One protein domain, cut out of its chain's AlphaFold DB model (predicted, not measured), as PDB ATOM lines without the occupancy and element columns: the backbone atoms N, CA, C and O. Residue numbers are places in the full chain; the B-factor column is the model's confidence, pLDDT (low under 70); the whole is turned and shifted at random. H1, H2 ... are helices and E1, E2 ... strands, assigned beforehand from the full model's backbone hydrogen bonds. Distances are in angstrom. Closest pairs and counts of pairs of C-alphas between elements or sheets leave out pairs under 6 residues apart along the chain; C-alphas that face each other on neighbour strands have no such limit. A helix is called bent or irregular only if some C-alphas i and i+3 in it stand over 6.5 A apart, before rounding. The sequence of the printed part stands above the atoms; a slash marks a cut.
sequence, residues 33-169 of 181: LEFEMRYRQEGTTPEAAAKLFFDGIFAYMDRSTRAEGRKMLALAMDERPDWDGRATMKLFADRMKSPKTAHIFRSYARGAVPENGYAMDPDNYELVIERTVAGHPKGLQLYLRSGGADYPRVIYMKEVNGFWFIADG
ATOM      1  N   LEU A  33     224.568 132.745 225.809       96.75
ATOM      2  CA  LEU A  33     223.574 132.687 226.879       96.75
ATOM      3  C   LEU A  33     222.181 132.335 226.337       96.75
ATOM      4  O   LEU A  33     221.512 131.462 226.885       96.75
ATOM      5  N   GLU A  34     221.753 132.975 225.245       96.06
ATOM      6  CA  GLU A  34     220.512 132.612 224.542       96.06
ATOM      7  C   GLU A  34     220.542 131.154 224.085       96.06
ATOM      8  O   GLU A  34     219.576 130.415 224.281       96.06
ATOM      9  N   PHE A  35     221.678 130.732 223.527       97.31
ATOM     10  CA  PHE A  35     221.879 129.362 223.080       97.31
ATOM     11  C   PHE A  35     221.806 128.361 224.236       97.31
ATOM     12  O   PHE A  35     221.116 127.360 224.117       97.31
ATOM     13  N   GLU A  36     222.459 128.632 225.367       97.12
ATOM     14  CA  GLU A  36     222.425 127.799 226.575       97.12
ATOM     15  C   GLU A  36     221.007 127.639 227.125       97.12
ATOM     16  O   GLU A  36     220.603 126.530 227.480       97.12
ATOM     17  N   MET A  37     220.240 128.732 227.188       96.12
ATOM     18  CA  MET A  37     218.845 128.688 227.628       96.12
ATOM     19  C   MET A  37     218.004 127.814 226.699       96.12
ATOM     20  O   MET A  37     217.265 126.957 227.185       96.12
ATOM     21  N   ARG A  38     218.170 127.976 225.380       95.50
ATOM     22  CA  ARG A  38     217.478 127.154 224.383       95.50
ATOM     23  C   ARG A  38     217.901 125.686 224.472       95.50
ATOM     24  O   ARG A  38     217.055 124.801 224.516       95.50
ATOM     25  N   TYR A  39     219.198 125.413 224.613       96.31
ATOM     26  CA  TYR A  39     219.731 124.054 224.728       96.31
ATOM     27  C   TYR A  39     219.170 123.305 225.940       96.31
ATOM     28  O   TYR A  39     218.860 122.121 225.841       96.31
ATOM     29  N   ARG A  40     218.984 123.988 227.077       95.94
ATOM     30  CA  ARG A  40     218.366 123.395 228.277       95.94
ATOM     31  C   ARG A  40     216.900 123.015 228.079       95.94
ATOM     32  O   ARG A  40     216.421 122.122 228.770       95.94
ATOM     33  N   GLN A  41     216.192 123.703 227.189       94.62
ATOM     34  CA  GLN A  41     214.783 123.440 226.899       94.62
ATOM     35  C   GLN A  41     214.630 122.359 225.823       94.62
ATOM     36  O   GLN A  41     213.836 121.436 225.979       94.62
ATOM     37  N   GLU A  42     215.420 122.453 224.755       95.06
ATOM     38  CA  GLU A  42     215.204 121.691 223.524       95.06
ATOM     39  C   GLU A  42     216.189 120.528 223.345       95.06
ATOM     40  O   GLU A  42     215.845 119.521 222.732       95.06
ATOM     41  N   GLY A  43     217.397 120.599 223.914       96.56
ATOM     42  CA  GLY A  43     218.485 119.630 223.704       96.56
ATOM     43  C   GLY A  43     218.265 118.232 224.300       96.56
ATOM     44  O   GLY A  43     219.218 117.465 224.430       96.56
ATOM     45  N   THR A  44     217.036 117.894 224.688       97.44
ATOM     46  CA  THR A  44     216.637 116.616 225.302       97.44
ATOM     47  C   THR A  44     216.294 115.531 224.278       97.44
ATOM     48  O   THR A  44     216.155 114.360 224.634       97.44
ATOM     49  N   THR A  45     216.233 115.883 222.990       97.62
ATOM     50  CA  THR A  45     216.091 114.938 221.872       97.62
ATOM     51  C   THR A  45     217.284 115.037 220.917       97.62
ATOM     52  O   THR A  45     217.884 116.114 220.791       97.62
ATOM     53  N   PRO A  46     217.659 113.944 220.229       97.94
ATOM     54  CA  PRO A  46     218.768 113.984 219.284       97.94
ATOM     55  C   PRO A  46     218.466 114.891 218.081       97.94
ATOM     56  O   PRO A  46     219.353 115.584 217.588       97.94
ATOM     57  N   GLU A  47     217.216 114.954 217.628       98.06
ATOM     58  CA  GLU A  47     216.802 115.809 216.517       98.06
ATOM     59  C   GLU A  47     216.951 117.301 216.851       98.06
ATOM     60  O   GLU A  47     217.552 118.052 216.076       98.06
ATOM     61  N   ALA A  48     216.478 117.729 218.024       97.50
ATOM     62  CA  ALA A  48     216.600 119.118 218.458       97.50
ATOM     63  C   ALA A  48     218.058 119.506 218.756       97.50
ATOM     64  O   ALA A  48     218.514 120.572 218.345       97.50
ATOM     65  N   ALA A  49     218.847 118.624 219.382       98.25
ATOM     66  CA  ALA A  49     220.277 118.873 219.576       98.25
ATOM     67  C   ALA A  49     221.047 118.956 218.241       98.25
ATOM     68  O   ALA A  49     221.971 119.763 218.108       98.25
ATOM     69  N   ALA A  50     220.650 118.190 217.218       98.44
ATOM     70  CA  ALA A  50     221.197 118.333 215.870       98.44
ATOM     71  C   ALA A  50     220.844 119.692 215.246       98.44
ATOM     72  O   ALA A  50     221.712 120.330 214.649       98.44
ATOM     73  N   LYS A  51     219.607 120.172 215.418       97.69
ATOM     74  CA  LYS A  51     219.196 121.517 214.985       97.69
ATOM     75  C   LYS A  51     220.004 122.611 215.690       97.69
ATOM     76  O   LYS A  51     220.570 123.467 215.016       97.69
ATOM     77  N   LEU A  52     220.178 122.519 217.008       98.19
ATOM     78  CA  LEU A  52     221.014 123.438 217.793       98.19
ATOM     79  C   LEU A  52     222.488 123.410 217.358       98.19
ATOM     80  O   LEU A  52     223.145 124.448 217.295       98.19
ATOM     81  N   PHE A  53     223.023 122.245 216.989       98.50
ATOM     82  CA  PHE A  53     224.361 122.156 216.404       98.50
ATOM     83  C   PHE A  53     224.469 122.952 215.095       98.50
ATOM     84  O   PHE A  53     225.430 123.705 214.919       98.50
ATOM     85  N   PHE A  54     223.484 122.843 214.198       98.44
ATOM     86  CA  PHE A  54     223.457 123.633 212.964       98.44
ATOM     87  C   PHE A  54     223.213 125.129 213.210       98.44
ATOM     88  O   PHE A  54     223.805 125.950 212.510       98.44
ATOM     89  N   ASP A  55     222.464 125.500 214.250       98.12
ATOM     90  CA  ASP A  55     222.338 126.900 214.671       98.12
ATOM     91  C   ASP A  55     223.701 127.467 215.084       98.12
ATOM     92  O   ASP A  55     224.103 128.537 214.622       98.12
ATOM     93  N   GLY A  56     224.472 126.698 215.860       97.88
ATOM     94  CA  GLY A  56     225.857 127.028 216.190       97.88
ATOM     95  C   GLY A  56     226.752 127.148 214.948       97.88
ATOM     96  O   GLY A  56     227.557 128.078 214.861       97.88
ATOM     97  N   ILE A  57     226.595 126.256 213.959       98.19
ATOM     98  CA  ILE A  57     227.308 126.339 212.671       98.19
ATOM     99  C   ILE A  57     226.990 127.663 211.971       98.19
ATOM    100  O   ILE A  57     227.913 128.383 211.584       98.19
ATOM    101  N   PHE A  58     225.714 128.009 211.809       98.12
ATOM    102  CA  PHE A  58     225.322 129.215 211.082       98.12
ATOM    103  C   PHE A  58     225.715 130.497 211.819       98.12
ATOM    104  O   PHE A  58     226.259 131.409 211.188       98.12
ATOM    105  N   ALA A  59     225.595 130.525 213.148       97.56
ATOM    106  CA  ALA A  59     226.134 131.604 213.973       97.56
ATOM    107  C   ALA A  59     227.665 131.732 213.842       97.56
ATOM    108  O   ALA A  59     228.202 132.840 213.833       97.56
ATOM    109  N   TYR A  60     228.397 130.621 213.698       97.75
ATOM    110  CA  TYR A  60     229.850 130.636 213.493       97.75
ATOM    111  C   TYR A  60     230.259 131.084 212.074       97.75
ATOM    112  O   TYR A  60     231.329 131.674 211.864       97.75
ATOM    113  N   MET A  61     229.421 130.811 211.074       97.38
ATOM    114  CA  MET A  61     229.665 131.195 209.683       97.38
ATOM    115  C   MET A  61     229.586 132.711 209.474       97.38
ATOM    116  O   MET A  61     230.418 133.256 208.740       97.38
ATOM    117  N   ASP A  62     228.670 133.412 210.145       95.62
ATOM    118  CA  ASP A  62     228.607 134.877 210.111       95.62
ATOM    119  C   ASP A  62     229.778 135.498 210.900       95.62
ATOM    120  O   ASP A  62     230.123 135.076 212.000       95.62
ATOM    121  N   ARG A  63     230.445 136.505 210.315       95.88
ATOM    122  CA  ARG A  63     231.545 137.213 210.985       95.88
ATOM    123  C   ARG A  63     231.087 137.985 212.215       95.88
ATOM    124  O   ARG A  63     231.891 138.086 213.137       95.88
ATOM    125  N   SER A  64     229.864 138.512 212.213       96.06
ATOM    126  CA  SER A  64     229.346 139.338 213.305       96.06
ATOM    127  C   SER A  64     229.088 138.518 214.576       96.06
ATOM    128  O   SER A  64     229.400 138.971 215.673       96.06
ATOM    129  N   THR A  65     228.632 137.271 214.425       96.31
ATOM    130  CA  THR A  65     228.297 136.358 215.530       96.31
ATOM    131  C   THR A  65     229.347 135.277 215.781       96.31
ATOM    132  O   THR A  65     229.201 134.493 216.714       96.31
ATOM    133  N   ARG A  66     230.441 135.220 215.003       96.69
ATOM    134  CA  ARG A  66     231.398 134.098 215.039       96.69
ATOM    135  C   ARG A  66     231.935 133.762 216.425       96.69
ATOM    136  O   ARG A  66     232.102 132.588 216.745       96.69
ATOM    137  N   ALA A  67     232.264 134.781 217.213       97.31
ATOM    138  CA  ALA A  67     232.817 134.584 218.549       97.31
ATOM    139  C   ALA A  67     231.819 133.867 219.474       97.31
ATOM    140  O   ALA A  67     232.222 132.994 220.239       97.31
ATOM    141  N   GLU A  68     230.532 134.187 219.355       97.94
ATOM    142  CA  GLU A  68     229.454 133.519 220.084       97.94
ATOM    143  C   GLU A  68     229.162 132.140 219.486       97.94
ATOM    144  O   GLU A  68     229.168 131.153 220.216       97.94
ATOM    145  N   GLY A  69     229.064 132.028 218.156       97.94
ATOM    146  CA  GLY A  69     228.893 130.749 217.457       97.94
ATOM    147  C   GLY A  69     229.979 129.720 217.790       97.94
ATOM    148  O   GLY A  69     229.701 128.529 217.914       97.94
ATOM    149  N   ARG A  70     231.220 130.164 218.032       98.25
ATOM    150  CA  ARG A  70     232.310 129.294 218.501       98.25
ATOM    151  C   ARG A  70     231.967 128.647 219.843       98.25
ATOM    152  O   ARG A  70     232.219 127.456 220.012       98.25
ATOM    153  N   LYS A  71     231.408 129.414 220.782       98.44
ATOM    154  CA  LYS A  71     231.013 128.933 222.114       98.44
ATOM    155  C   LYS A  71     229.779 128.032 222.034       98.44
ATOM    156  O   LYS A  71     229.756 126.993 222.680       98.44
ATOM    157  N   MET A  72     228.806 128.381 221.188       98.31
ATOM    158  CA  MET A  72     227.618 127.555 220.923       98.31
ATOM    159  C   MET A  72     228.008 126.169 220.399       98.31
ATOM    160  O   MET A  72     227.555 125.151 220.912       98.31
ATOM    161  N   LEU A  73     228.916 126.124 219.419       98.06
ATOM    162  CA  LEU A  73     229.447 124.872 218.885       98.06
ATOM    163  C   LEU A  73     230.237 124.080 219.924       98.06
ATOM    164  O   LEU A  73     230.104 122.861 219.973       98.06
ATOM    165  N   ALA A  74     231.031 124.756 220.759       98.12
ATOM    166  CA  ALA A  74     231.729 124.106 221.862       98.12
ATOM    167  C   ALA A  74     230.732 123.401 222.796       98.12
ATOM    168  O   ALA A  74     230.918 122.229 223.101       98.12
ATOM    169  N   LEU A  75     229.627 124.065 223.152       98.06
ATOM    170  CA  LEU A  75     228.565 123.467 223.959       98.06
ATOM    171  C   LEU A  75     227.913 122.274 223.251       98.06
ATOM    172  O   LEU A  75     227.859 121.192 223.823       98.06
ATOM    173  N   ALA A  76     227.461 122.440 222.004       98.25
ATOM    174  CA  ALA A  76     226.748 121.392 221.266       98.25
ATOM    175  C   ALA A  76     227.592 120.128 221.013       98.25
ATOM    176  O   ALA A  76     227.052 119.036 220.834       98.25
ATOM    177  N   MET A  77     228.921 120.263 220.987       97.44
ATOM    178  CA  MET A  77     229.863 119.149 220.831       97.44
ATOM    179  C   MET A  77     230.413 118.625 222.168       97.44
ATOM    180  O   MET A  77     231.164 117.651 222.156       97.44
ATOM    181  N   ASP A  78     230.059 119.246 223.301       95.62
ATOM    182  CA  ASP A  78     230.696 119.005 224.604       95.62
ATOM    183  C   ASP A  78     232.235 119.091 224.501       95.62
ATOM    184  O   ASP A  78     232.992 118.168 224.808       95.62
ATOM    185  N   GLU A  79     232.692 120.216 223.954       94.69
ATOM    186  CA  GLU A  79     234.079 120.520 223.627       94.69
ATOM    187  C   GLU A  79     234.545 121.815 224.290       94.69
ATOM    188  O   GLU A  79     233.765 122.651 224.751       94.69
ATOM    189  N   ARG A  80     235.864 122.019 224.310       92.75
ATOM    190  CA  ARG A  80     236.440 123.269 224.818       92.75
ATOM    191  C   ARG A  80     236.234 124.423 223.824       92.75
ATOM    192  O   ARG A  80     236.250 124.194 222.613       92.75
ATOM    193  N   PRO A  81     236.115 125.681 224.293       88.88
ATOM    194  CA  PRO A  81     235.898 126.838 223.418       88.88
ATOM    195  C   PRO A  81     236.984 127.080 222.361       88.88
ATOM    196  O   PRO A  81     236.717 127.767 221.384       88.88
ATOM    197  N   ASP A  82     238.192 126.540 222.526       93.06
ATOM    198  CA  ASP A  82     239.312 126.636 221.581       93.06
ATOM    199  C   ASP A  82     239.308 125.528 220.509       93.06
ATOM    200  O   ASP A  82     240.300 125.337 219.797       93.06
ATOM    201  N   TRP A  83     238.194 124.793 220.371       95.56
ATOM    202  CA  TRP A  83     238.081 123.648 219.471       95.56
ATOM    203  C   TRP A  83     238.535 123.960 218.043       95.56
ATOM    204  O   TRP A  83     239.184 123.114 217.432       95.56
ATOM    205  N   ASP A  84     238.242 125.157 217.528       95.19
ATOM    206  CA  ASP A  84     238.484 125.577 216.145       95.19
ATOM    207  C   ASP A  84     239.950 125.927 215.837       95.19
ATOM    208  O   ASP A  84     240.314 126.069 214.664       95.19
ATOM    209  N   GLY A  85     240.794 126.027 216.869       92.56
ATOM    210  CA  GLY A  85     242.245 126.182 216.757       92.56
ATOM    211  C   GLY A  85     243.008 124.856 216.666       92.56
ATOM    212  O   GLY A  85     244.170 124.841 216.255       92.56
ATOM    213  N   ARG A  86     242.375 123.727 217.009       93.44
ATOM    214  CA  ARG A  86     243.027 122.409 217.021       93.44
ATOM    215  C   ARG A  86     243.195 121.859 215.604       93.44
ATOM    216  O   ARG A  86     242.290 121.946 214.774       93.44
ATOM    217  N   ALA A  87     244.325 121.197 215.339       91.94
ATOM    218  CA  ALA A  87     244.638 120.634 214.019       91.94
ATOM    219  C   ALA A  87     243.542 119.686 213.489       91.94
ATOM    220  O   ALA A  87     243.195 119.735 212.310       91.94
ATOM    221  N   THR A  88     242.937 118.888 214.371       90.44
ATOM    222  CA  THR A  88     241.851 117.945 214.049       90.44
ATOM    223  C   THR A  88     240.545 118.630 213.626       90.44
ATOM    224  O   THR A  88     239.740 118.033 212.909       90.44
ATOM    225  N   MET A  89     240.339 119.888 214.020       94.06
ATOM    226  CA  MET A  89     239.129 120.674 213.743       94.06
ATOM    227  C   MET A  89     239.339 121.754 212.687       94.06
ATOM    228  O   MET A  89     238.367 122.294 212.156       94.06
ATOM    229  N   LYS A  90     240.595 122.035 212.325       91.81
ATOM    230  CA  LYS A  90     240.958 123.101 211.390       91.81
ATOM    231  C   LYS A  90     240.181 123.018 210.075       91.81
ATOM    232  O   LYS A  90     239.642 124.022 209.625       91.81
ATOM    233  N   LEU A  91     240.057 121.824 209.489       93.62
ATOM    234  CA  LEU A  91     239.297 121.634 208.249       93.62
ATOM    235  C   LEU A  91     237.814 122.004 208.412       93.62
ATOM    236  O   LEU A  91     237.227 122.602 207.514       93.62
ATOM    237  N   PHE A  92     237.209 121.646 209.546       95.50
ATOM    238  CA  PHE A  92     235.809 121.951 209.836       95.50
ATOM    239  C   PHE A  92     235.608 123.465 209.977       95.50
ATOM    240  O   PHE A  92     234.786 124.051 209.272       95.50
ATOM    241  N   ALA A  93     236.450 124.111 210.789       96.25
ATOM    242  CA  ALA A  93     236.440 125.555 210.986       96.25
ATOM    243  C   ALA A  93     236.691 126.332 209.682       96.25
ATOM    244  O   ALA A  93     235.979 127.289 209.377       96.25
ATOM    245  N   ASP A  94     237.695 125.939 208.897       96.38
ATOM    246  CA  ASP A  94     238.043 126.606 207.640       96.38
ATOM    247  C   ASP A  94     236.924 126.492 206.607       96.38
ATOM    248  O   ASP A  94     236.631 127.472 205.917       96.38
ATOM    249  N   ARG A  95     236.252 125.335 206.538       97.06
ATOM    250  CA  ARG A  95     235.122 125.150 205.626       97.06
ATOM    251  C   ARG A  95     233.951 126.070 205.956       97.06
ATOM    252  O   ARG A  95     233.356 126.600 205.021       97.06
ATOM    253  N   MET A  96     233.663 126.290 207.243       97.12
ATOM    254  CA  MET A  96     232.608 127.213 207.686       97.12
ATOM    255  C   MET A  96     232.958 128.675 207.376       97.12
ATOM    256  O   MET A  96     232.109 129.433 206.919       97.12
ATOM    257  N   LYS A  97     234.220 129.077 207.580       96.31
ATOM    258  CA  LYS A  97     234.674 130.464 207.356       96.31
ATOM    259  C   LYS A  97     234.802 130.836 205.876       96.31
ATOM    260  O   LYS A  97     234.696 132.011 205.526       96.31
ATOM    261  N   SER A  98     235.129 129.872 205.020       96.00
ATOM    262  CA  SER A  98     235.451 130.127 203.616       96.00
ATOM    263  C   SER A  98     234.182 130.244 202.763       96.00
ATOM    264  O   SER A  98     233.431 129.273 202.663       96.00
ATOM    265  N   PRO A  99     233.971 131.361 202.037       92.50
ATOM    266  CA  PRO A  99     232.845 131.499 201.109       92.50
ATOM    267  C   PRO A  99     232.797 130.399 200.040       92.50
ATOM    268  O   PRO A  99     231.723 130.020 199.587       92.50
ATOM    269  N   LYS A 100     233.957 129.835 199.668       94.31
ATOM    270  CA  LYS A 100     234.055 128.767 198.659       94.31
ATOM    271  C   LYS A 100     233.442 127.445 199.125       94.31
ATOM    272  O   LYS A 100     233.117 126.610 198.293       94.31
ATOM    273  N   THR A 101     233.311 127.243 200.433       97.25
ATOM    274  CA  THR A 101     232.901 125.970 201.051       97.25
ATOM    275  C   THR A 101     231.774 126.121 202.066       97.25
ATOM    276  O   THR A 101     231.228 125.119 202.504       97.25
ATOM    277  N   ALA A 102     231.376 127.346 202.408       95.25
ATOM    278  CA  ALA A 102     230.255 127.643 203.298       95.25
ATOM    279  C   ALA A 102     228.946 126.958 202.856       95.25
ATOM    280  O   ALA A 102     228.136 126.554 203.688       95.25
ATOM    281  N   HIS A 103     228.771 126.765 201.544       97.31
ATOM    282  CA  HIS A 103     227.632 126.057 200.959       97.31
ATOM    283  C   HIS A 103     227.477 124.610 201.463       97.31
ATOM    284  O   HIS A 103     226.362 124.098 201.490       97.31
ATOM    285  N   ILE A 104     228.566 123.971 201.910       98.44
ATOM    286  CA  ILE A 104     228.551 122.612 202.468       98.44
ATOM    287  C   ILE A 104     227.549 122.524 203.624       98.44
ATOM    288  O   ILE A 104     226.737 121.607 203.663       98.44
ATOM    289  N   PHE A 105     227.547 123.510 204.519       98.38
ATOM    290  CA  PHE A 105     226.660 123.518 205.684       98.38
ATOM    291  C   PHE A 105     225.249 123.987 205.347       98.38
ATOM    292  O   PHE A 105     224.283 123.434 205.860       98.38
ATOM    293  N   ARG A 106     225.119 124.944 204.421       98.25
ATOM    294  CA  ARG A 106     223.805 125.377 203.918       98.25
ATOM    295  C   ARG A 106     223.046 124.242 203.239       98.25
ATOM    296  O   ARG A 106     221.828 124.230 203.282       98.25
ATOM    297  N   SER A 107     223.757 123.270 202.665       98.50
ATOM    298  CA  SER A 107     223.154 122.130 201.970       98.50
ATOM    299  C   SER A 107     222.239 121.249 202.824       98.50
ATOM    300  O   SER A 107     221.502 120.445 202.261       98.50
ATOM    301  N   TYR A 108     222.286 121.379 204.152       98.44
ATOM    302  CA  TYR A 108     221.422 120.646 205.078       98.44
ATOM    303  C   TYR A 108     220.082 121.328 205.346       98.44
ATOM    304  O   TYR A 108     219.177 120.680 205.868       98.44
ATOM    305  N   ALA A 109     219.940 122.604 204.977       98.19
ATOM    306  CA  ALA A 109     218.649 123.268 204.993       98.19
ATOM    307  C   ALA A 109     217.748 122.666 203.904       98.19
ATOM    308  O   ALA A 109     218.170 122.478 202.756       98.19
ATOM    309  N   ARG A 110     216.493 122.367 204.249       97.88
ATOM    310  CA  ARG A 110     215.492 121.882 203.294       97.88
ATOM    311  C   ARG A 110     215.424 122.814 202.078       97.88
ATOM    312  O   ARG A 110     215.300 124.025 202.212       97.88
ATOM    313  N   GLY A 111     215.491 122.232 200.881       97.38
ATOM    314  CA  GLY A 111     215.404 122.975 199.621       97.38
ATOM    315  C   GLY A 111     216.700 123.666 199.180       97.38
ATOM    316  O   GLY A 111     216.760 124.138 198.047       97.38
ATOM    317  N   ALA A 112     217.756 123.684 199.998       98.06
ATOM    318  CA  ALA A 112     219.060 124.200 199.591       98.06
ATOM    319  C   ALA A 112     219.787 123.175 198.706       98.06
ATOM    320  O   ALA A 112     220.235 122.125 199.173       98.06
ATOM    321  N   VAL A 113     219.930 123.484 197.419       98.12
ATOM    322  CA  VAL A 113     220.472 122.578 196.392       98.12
ATOM    323  C   VAL A 113     221.516 123.295 195.525       98.12
ATOM    324  O   VAL A 113     221.542 124.527 195.495       98.12
ATOM    325  N   PRO A 114     222.390 122.576 194.793       98.25
ATOM    326  CA  PRO A 114     223.342 123.213 193.884       98.25
ATOM    327  C   PRO A 114     222.702 124.230 192.929       98.25
ATOM    328  O   PRO A 114     223.284 125.283 192.696       98.25
ATOM    329  N   GLU A 115     221.518 123.924 192.396       97.81
ATOM    330  CA  GLU A 115     220.796 124.692 191.374       97.81
ATOM    331  C   GLU A 115     220.331 126.072 191.847       97.81
ATOM    332  O   GLU A 115     220.216 126.978 191.032       97.81
ATOM    333  N   ASN A 116     220.072 126.247 193.145       97.44
ATOM    334  CA  ASN A 116     219.690 127.541 193.717       97.44
ATOM    335  C   ASN A 116     220.832 128.187 194.511       97.44
ATOM    336  O   ASN A 116     220.603 129.064 195.343       97.44
ATOM    337  N   GLY A 117     222.064 127.716 194.303       97.00
ATOM    338  CA  GLY A 117     223.228 128.194 195.034       97.00
ATOM    339  C   GLY A 117     223.185 127.905 196.536       97.00
ATOM    340  O   GLY A 117     223.875 128.583 197.301       97.00
ATOM    341  N   TYR A 118     222.402 126.908 196.963       98.00
ATOM    342  CA  TYR A 118     222.110 126.612 198.366       98.00
ATOM    343  C   TYR A 118     221.466 127.792 199.105       98.00
ATOM    344  O   TYR A 118     221.854 128.122 200.232       98.00
ATOM    345  N   ALA A 119     220.510 128.450 198.448       96.75
ATOM    346  CA  ALA A 119     219.686 129.480 199.063       96.75
ATOM    347  C   ALA A 119     218.877 128.892 200.233       96.75
ATOM    348  O   ALA A 119     218.241 127.849 200.096       96.75
ATOM    349  N   MET A 120     218.934 129.566 201.380       96.50
ATOM    350  CA  MET A 120     218.186 129.261 202.601       96.50
ATOM    351  C   MET A 120     218.184 130.497 203.505       96.50
ATOM    352  O   MET A 120     219.029 131.381 203.330       96.50
ATOM    353  N   ASP A 121     217.250 130.553 204.449       95.75
ATOM    354  CA  ASP A 121     217.221 131.560 205.506       95.75
ATOM    355  C   ASP A 121     217.835 130.959 206.782       95.75
ATOM    356  O   ASP A 121     217.270 130.011 207.328       95.75
ATOM    357  N   PRO A 122     218.986 131.457 207.270       93.81
ATOM    358  CA  PRO A 122     219.599 130.922 208.481       93.81
ATOM    359  C   PRO A 122     218.717 131.099 209.723       93.81
ATOM    360  O   PRO A 122     218.833 130.294 210.643       93.81
ATOM    361  N   ASP A 123     217.846 132.111 209.749       93.00
ATOM    362  CA  ASP A 123     216.920 132.366 210.855       93.00
ATOM    363  C   ASP A 123     215.623 131.541 210.736       93.00
ATOM    364  O   ASP A 123     214.849 131.479 211.691       93.00
ATOM    365  N   ASN A 124     215.391 130.882 209.593       94.19
ATOM    366  CA  ASN A 124     214.204 130.072 209.328       94.19
ATOM    367  C   ASN A 124     214.509 128.914 208.357       94.19
ATOM    368  O   ASN A 124     214.132 128.933 207.181       94.19
ATOM    369  N   TYR A 125     215.222 127.900 208.848       96.06
ATOM    370  CA  TYR A 125     215.524 126.685 208.094       96.06
ATOM    371  C   TYR A 125     215.083 125.432 208.847       96.06
ATOM    372  O   TYR A 125     215.078 125.375 210.075       96.06
ATOM    373  N   GLU A 126     214.834 124.379 208.077       96.62
ATOM    374  CA  GLU A 126     214.573 123.041 208.592       96.62
ATOM    375  C   GLU A 126     215.687 122.078 208.196       96.62
ATOM    376  O   GLU A 126     216.196 122.122 207.071       96.62
ATOM    377  N   LEU A 127     216.003 121.147 209.094       97.69
ATOM    378  CA  LEU A 127     216.782 119.961 208.764       97.69
ATOM    379  C   LEU A 127     215.856 118.847 208.275       97.69
ATOM    380  O   LEU A 127     214.751 118.659 208.781       97.69
ATOM    381  N   VAL A 128     216.342 118.048 207.327       97.75
ATOM    382  CA  VAL A 128     215.657 116.826 206.897       97.75
ATOM    383  C   VAL A 128     216.372 115.622 207.498       97.75
ATOM    384  O   VAL A 128     217.409 115.177 206.998       97.75
ATOM    385  N   ILE A 129     215.815 115.113 208.595       97.62
ATOM    386  CA  ILE A 129     216.308 113.935 209.310       97.62
ATOM    387  C   ILE A 129     215.602 112.709 208.740       97.62
ATOM    388  O   ILE A 129     214.379 112.613 208.768       97.62
ATOM    389  N   GLU A 130     216.365 111.774 208.186       97.19
ATOM    390  CA  GLU A 130     215.779 110.615 207.506       97.19
ATOM    391  C   GLU A 130     215.514 109.449 208.436       97.19
ATOM    392  O   GLU A 130     214.532 108.728 208.277       97.19
ATOM    393  N   ARG A 131     216.453 109.208 209.348       97.19
ATOM    394  CA  ARG A 131     216.395 108.108 210.303       97.19
ATOM    395  C   ARG A 131     217.419 108.298 211.403       97.19
ATOM    396  O   ARG A 131     218.464 108.929 211.203       97.19
ATOM    397  N   THR A 132     217.158 107.621 212.508       97.94
ATOM    398  CA  THR A 132     218.117 107.379 213.577       97.94
ATOM    399  C   THR A 132     218.399 105.880 213.689       97.94
ATOM    400  O   THR A 132     217.549 105.046 213.375       97.94
ATOM    401  N   VAL A 133     219.626 105.515 214.061       98.19
ATOM    402  CA  VAL A 133     220.045 104.120 214.260       98.19
ATOM    403  C   VAL A 133     220.852 104.027 215.552       98.19
ATOM    404  O   VAL A 133     221.854 104.723 215.719       98.19
ATOM    405  N   ALA A 134     220.412 103.174 216.477       96.75
ATOM    406  CA  ALA A 134     221.090 102.919 217.746       96.75
ATOM    407  C   ALA A 134     222.106 101.763 217.643       96.75
ATOM    408  O   ALA A 134     222.121 101.015 216.668       96.75
ATOM    409  N   GLY A 135     222.946 101.600 218.673       92.44
ATOM    410  CA  GLY A 135     223.850 100.447 218.815       92.44
ATOM    411  C   GLY A 135     225.239 100.600 218.182       92.44
ATOM    412  O   GLY A 135     226.021  99.652 218.208       92.44
ATOM    413  N   HIS A 136     225.584 101.771 217.642       96.38
ATOM    414  CA  HIS A 136     226.929 102.027 217.124       96.38
ATOM    415  C   HIS A 136     227.902 102.436 218.256       96.38
ATOM    416  O   HIS A 136     227.515 103.219 219.125       96.38
ATOM    417  N   PRO A 137     229.186 102.012 218.244       94.81
ATOM    418  CA  PRO A 137     230.151 102.333 219.312       94.81
ATOM    419  C   PRO A 137     230.405 103.829 219.554       94.81
ATOM    420  O   PRO A 137     230.838 104.221 220.629       94.81
ATOM    421  N   LYS A 138     230.147 104.673 218.547       93.25
ATOM    422  CA  LYS A 138     230.249 106.143 218.645       93.25
ATOM    423  C   LYS A 138     228.978 106.829 219.180       93.25
ATOM    424  O   LYS A 138     228.963 108.052 219.260       93.25
ATOM    425  N   GLY A 139     227.925 106.075 219.497       96.25
ATOM    426  CA  GLY A 139     226.628 106.598 219.933       96.25
ATOM    427  C   GLY A 139     225.529 106.485 218.872       96.25
ATOM    428  O   GLY A 139     225.673 105.760 217.886       96.25
ATOM    429  N   LEU A 140     224.417 107.194 219.083       98.50
ATOM    430  CA  LEU A 140     223.277 107.214 218.164       98.50
ATOM    431  C   LEU A 140     223.702 107.804 216.818       98.50
ATOM    432  O   LEU A 140     224.322 108.863 216.761       98.50
ATOM    433  N   GLN A 141     223.345 107.140 215.728       98.62
ATOM    434  CA  GLN A 141     223.550 107.648 214.379       98.62
ATOM    435  C   GLN A 141     222.309 108.424 213.946       98.62
ATOM    436  O   GLN A 141     221.232 107.839 213.892       98.62
ATOM    437  N   LEU A 142     222.455 109.694 213.582       98.62
ATOM    438  CA  LEU A 142     221.387 110.508 213.002       98.62
ATOM    439  C   LEU A 142     221.756 110.857 211.560       98.62
ATOM    440  O   LEU A 142     222.813 111.435 211.299       98.62
ATOM    441  N   TYR A 143     220.906 110.459 210.612       98.56
ATOM    442  CA  TYR A 143     221.151 110.617 209.180       98.56
ATOM    443  C   TYR A 143     220.418 111.839 208.629       98.56
ATOM    444  O   TYR A 143     219.189 111.888 208.625       98.56
ATOM    445  N   LEU A 144     221.188 112.797 208.120       98.38
ATOM    446  CA  LEU A 144     220.723 114.062 207.568       98.38
ATOM    447  C   LEU A 144     220.784 114.049 206.045       98.38
ATOM    448  O   LEU A 144     221.835 113.762 205.459       98.38
ATOM    449  N   ARG A 145     219.690 114.429 205.390       98.31
ATOM    450  CA  ARG A 145     219.703 114.714 203.955       98.31
ATOM    451  C   ARG A 145     220.447 116.029 203.706       98.31
ATOM    452  O   ARG A 145     220.209 117.029 204.373       98.31
ATOM    453  N   SER A 146     221.320 116.014 202.704       98.25
ATOM    454  CA  SER A 146     221.909 117.211 202.101       98.25
ATOM    455  C   SER A 146     221.419 117.313 200.659       98.25
ATOM    456  O   SER A 146     221.452 116.318 199.935       98.25
ATOM    457  N   GLY A 147     221.000 118.499 200.215       98.00
ATOM    458  CA  GLY A 147     220.618 118.729 198.817       98.00
ATOM    459  C   GLY A 147     221.795 118.621 197.835       98.00
ATOM    460  O   GLY A 147     221.609 118.486 196.625       98.00
ATOM    461  N   GLY A 148     223.028 118.642 198.344       97.50
ATOM    462  CA  GLY A 148     224.246 118.594 197.543       97.50
ATOM    463  C   GLY A 148     224.992 117.262 197.550       97.50
ATOM    464  O   GLY A 148     225.974 117.157 196.814       97.50
ATOM    465  N   ALA A 149     224.553 116.270 198.326       97.62
ATOM    466  CA  ALA A 149     225.192 114.959 198.448       97.62
ATOM    467  C   ALA A 149     224.295 113.826 197.921       97.62
ATOM    468  O   ALA A 149     223.073 113.885 198.052       97.62
ATOM    469  N   ASP A 150     224.907 112.771 197.379       96.00
ATOM    470  CA  ASP A 150     224.171 111.616 196.841       96.00
ATOM    471  C   ASP A 150     223.540 110.757 197.951       96.00
ATOM    472  O   ASP A 150     222.471 110.173 197.768       96.00
ATOM    473  N   TYR A 151     224.169 110.730 199.132       96.00
ATOM    474  CA  TYR A 151     223.727 109.958 200.293       96.00
ATOM    475  C   TYR A 151     223.565 110.838 201.544       96.00
ATOM    476  O   TYR A 151     224.302 111.818 201.705       96.00
ATOM    477  N   PRO A 152     222.651 110.475 202.467       97.19
ATOM    478  CA  PRO A 152     222.526 111.136 203.762       97.19
ATOM    479  C   PRO A 152     223.832 111.077 204.555       97.19
ATOM    480  O   PRO A 152     224.540 110.065 204.538       97.19
ATOM    481  N   ARG A 153     224.141 112.145 205.288       98.00
ATOM    482  CA  ARG A 153     225.332 112.230 206.138       98.00
ATOM    483  C   ARG A 153     224.977 111.907 207.576       98.00
ATOM    484  O   ARG A 153     223.955 112.355 208.081       98.00
ATOM    485  N   VAL A 154     225.823 111.115 208.220       97.81
ATOM    486  CA  VAL A 154     225.628 110.697 209.606       97.81
ATOM    487  C   VAL A 154     226.354 111.644 210.555       97.81
ATOM    488  O   VAL A 154     227.554 111.892 210.407       97.81
ATOM    489  N   ILE A 155     225.636 112.134 211.556       98.25
ATOM    490  CA  ILE A 155     226.238 112.647 212.784       98.25
ATOM    491  C   ILE A 155     226.069 111.591 213.871       98.25
ATOM    492  O   ILE A 155     225.026 110.942 213.964       98.25
ATOM    493  N   TYR A 156     227.116 111.385 214.660       98.50
ATOM    494  CA  TYR A 156     227.053 110.526 215.835       98.50
ATOM    495  C   TYR A 156     226.762 111.386 217.051       98.50
ATOM    496  O   TYR A 156     227.363 112.452 217.208       98.50
ATOM    497  N   MET A 157     225.862 110.917 217.904       98.50
ATOM    498  CA  MET A 157     225.377 111.655 219.058       98.50
ATOM    499  C   MET A 157     225.518 110.830 220.331       98.50
ATOM    500  O   MET A 157     225.295 109.618 220.330       98.50
ATOM    501  N   LYS A 158     225.878 111.502 221.420       97.94
ATOM    502  CA  LYS A 158     225.968 110.930 222.766       97.94
ATOM    503  C   LYS A 158     224.931 111.589 223.667       97.94
ATOM    504  O   LYS A 158     224.682 112.784 223.531       97.94
ATOM    505  N   GLU A 159     224.359 110.814 224.574       97.56
ATOM    506  CA  GLU A 159     223.462 111.310 225.615       97.56
ATOM    507  C   GLU A 159     224.237 111.412 226.931       97.56
ATOM    508  O   GLU A 159     225.020 110.524 227.276       97.56
ATOM    509  N   VAL A 160     224.077 112.538 227.622       96.75
ATOM    510  CA  VAL A 160     224.696 112.825 228.914       96.75
ATOM    511  C   VAL A 160     223.662 113.546 229.773       96.75
ATOM    512  O   VAL A 160     223.278 114.675 229.471       96.75
ATOM    513  N   ASN A 161     223.238 112.913 230.869       95.88
ATOM    514  CA  ASN A 161     222.290 113.475 231.840       95.88
ATOM    515  C   ASN A 161     220.977 113.985 231.212       95.88
ATOM    516  O   ASN A 161     220.483 115.049 231.580       95.88
ATOM    517  N   GLY A 162     220.421 113.246 230.253       96.94
ATOM    518  CA  GLY A 162     219.181 113.591 229.559       96.94
ATOM    519  C   GLY A 162     219.338 114.598 228.418       96.94
ATOM    520  O   GLY A 162     218.337 114.957 227.803       96.94
ATOM    521  N   PHE A 163     220.560 115.044 228.112       98.31
ATOM    522  CA  PHE A 163     220.853 115.950 227.000       98.31
ATOM    523  C   PHE A 163     221.692 115.267 225.926       98.31
ATOM    524  O   PHE A 163     222.589 114.477 226.222       98.31
ATOM    525  N   TRP A 164     221.428 115.605 224.669       98.56
ATOM    526  CA  TRP A 164     222.150 115.068 223.521       98.56
ATOM    527  C   TRP A 164     223.244 116.021 223.062       98.56
ATOM    528  O   TRP A 164     223.047 117.229 223.043       98.56
ATOM    529  N   PHE A 165     224.386 115.473 222.652       98.50
ATOM    530  CA  PHE A 165     225.552 116.212 222.158       98.50
ATOM    531  C   PHE A 165     226.136 115.526 220.927       98.50
ATOM    532  O   PHE A 165     226.006 114.311 220.752       98.50
ATOM    533  N   ILE A 166     226.837 116.283 220.086       98.19
ATOM    534  CA  ILE A 166     227.536 115.739 218.923       98.19
ATOM    535  C   ILE A 166     228.813 115.031 219.376       98.19
ATOM    536  O   ILE A 166     229.745 115.658 219.864       98.19
ATOM    537  N   ALA A 167     228.878 113.718 219.168       97.25
ATOM    538  CA  ALA A 167     230.081 112.922 219.393       97.25
ATOM    539  C   ALA A 167     231.028 112.958 218.181       97.25
ATOM    540  O   ALA A 167     232.246 112.996 218.338       97.25
ATOM    541  N   ASP A 168     230.483 112.942 216.958       96.12
ATOM    542  CA  ASP A 168     231.268 113.015 215.720       96.12
ATOM    543  C   ASP A 168     230.410 113.556 214.562       96.12
ATOM    544  O   ASP A 168     229.502 112.888 214.067       96.12
ATOM    545  N   GLY A 169     230.721 114.776 214.114       94.62
ATOM    546  CA  GLY A 169     230.114 115.433 212.948       94.62
ATOM    547  C   GLY A 169     230.997 115.402 211.695       94.62
ATOM    548  O   GLY A 169     230.926 116.287 210.843       94.62
TER     549      GLY A 169
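What this domain is: This is residues 33 to 169 of the 181 residues of an uncharacterized protein of Aminivibrio pyruvatiphilus (UniProt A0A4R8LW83). A strongly twisted four-stranded sheet curls round residues 46 to 53 of the long helix H2, making two layers, and H1 and H3 join H2 in an up-and-down bundle. H4 and little H5 pack on H2's later half. The 137 printed residues have five named helices, then four strands in a meander, E1 E2 E3 E4, each the antiparallel neighbour of the one before; the class is mixed. The whole is compact and rounded, radius of gyration of the C-alphas 14.2 A, spans 41 by 32 by 29 A.

How they stand to each other: Begin at E1, residues 129 to 133, in a hairpin with E2, residues 140 to 144; N 130 and O 143 are within hydrogen-bond range at 2.9 A. E3, residues 153 to 160, forms a hairpin with E2, N 142 to O 155 2.9 A, and with E4, residues 163 to 168, N 160 to O 163 2.8 A. The hub H2, residues 46 to 61, is on this sheet; the C-alphas of Pro 46 and Trp 164 are its closest to E4, 5.5 A. H3, residues 66 to 76, touches H2 at a shallow tilt of 20 degrees, opposite ways, closest C-alphas Tyr 60 and Gly 69, 4.1 A. H1, residues 33 to 42, touches residues 48 to 52 of H2 alone, closest C-alphas Glu 42 and Ala 48, 5.9 A. H4, residues 87 to 97, touches residues 57 to 61 of H2 alone, closest C-alphas Met 61 and Met 96, 5.3 A. H5, residues 103 to 106, only just touches H2, with 3 pairs of C-alphas within 8 A, closest Ile 57 and Phe 105, 7.6 A. Every O i to N i+4 pair is within range in H1 and H2, 6 of 7 in H3, 5 of 7 in H4; H5 is too short.

Where its parts are: Find C-alpha 33 at (223.574, 132.687, 226.879), where H1 begins. H2 runs 22.5 A from C-alpha 46 at (218.768, 113.984, 219.284), and E3 22.8 A. H4 is irregular: C-alphas 88 and 91 are 7.3 A apart. E4 ends at C-alpha 168, (231.268, 113.015, 215.720).

The domain as a whole: The C-alphas of Glu 115 and Asn 161 are farthest apart, 42.0 A. The link from H5 to E1, residues 107 to 128, is long; residues 86 to 91, of which 87 to 91 belong to H4, stand free. The printed part has no cut, and no printed residue is under 70 in pLDDT.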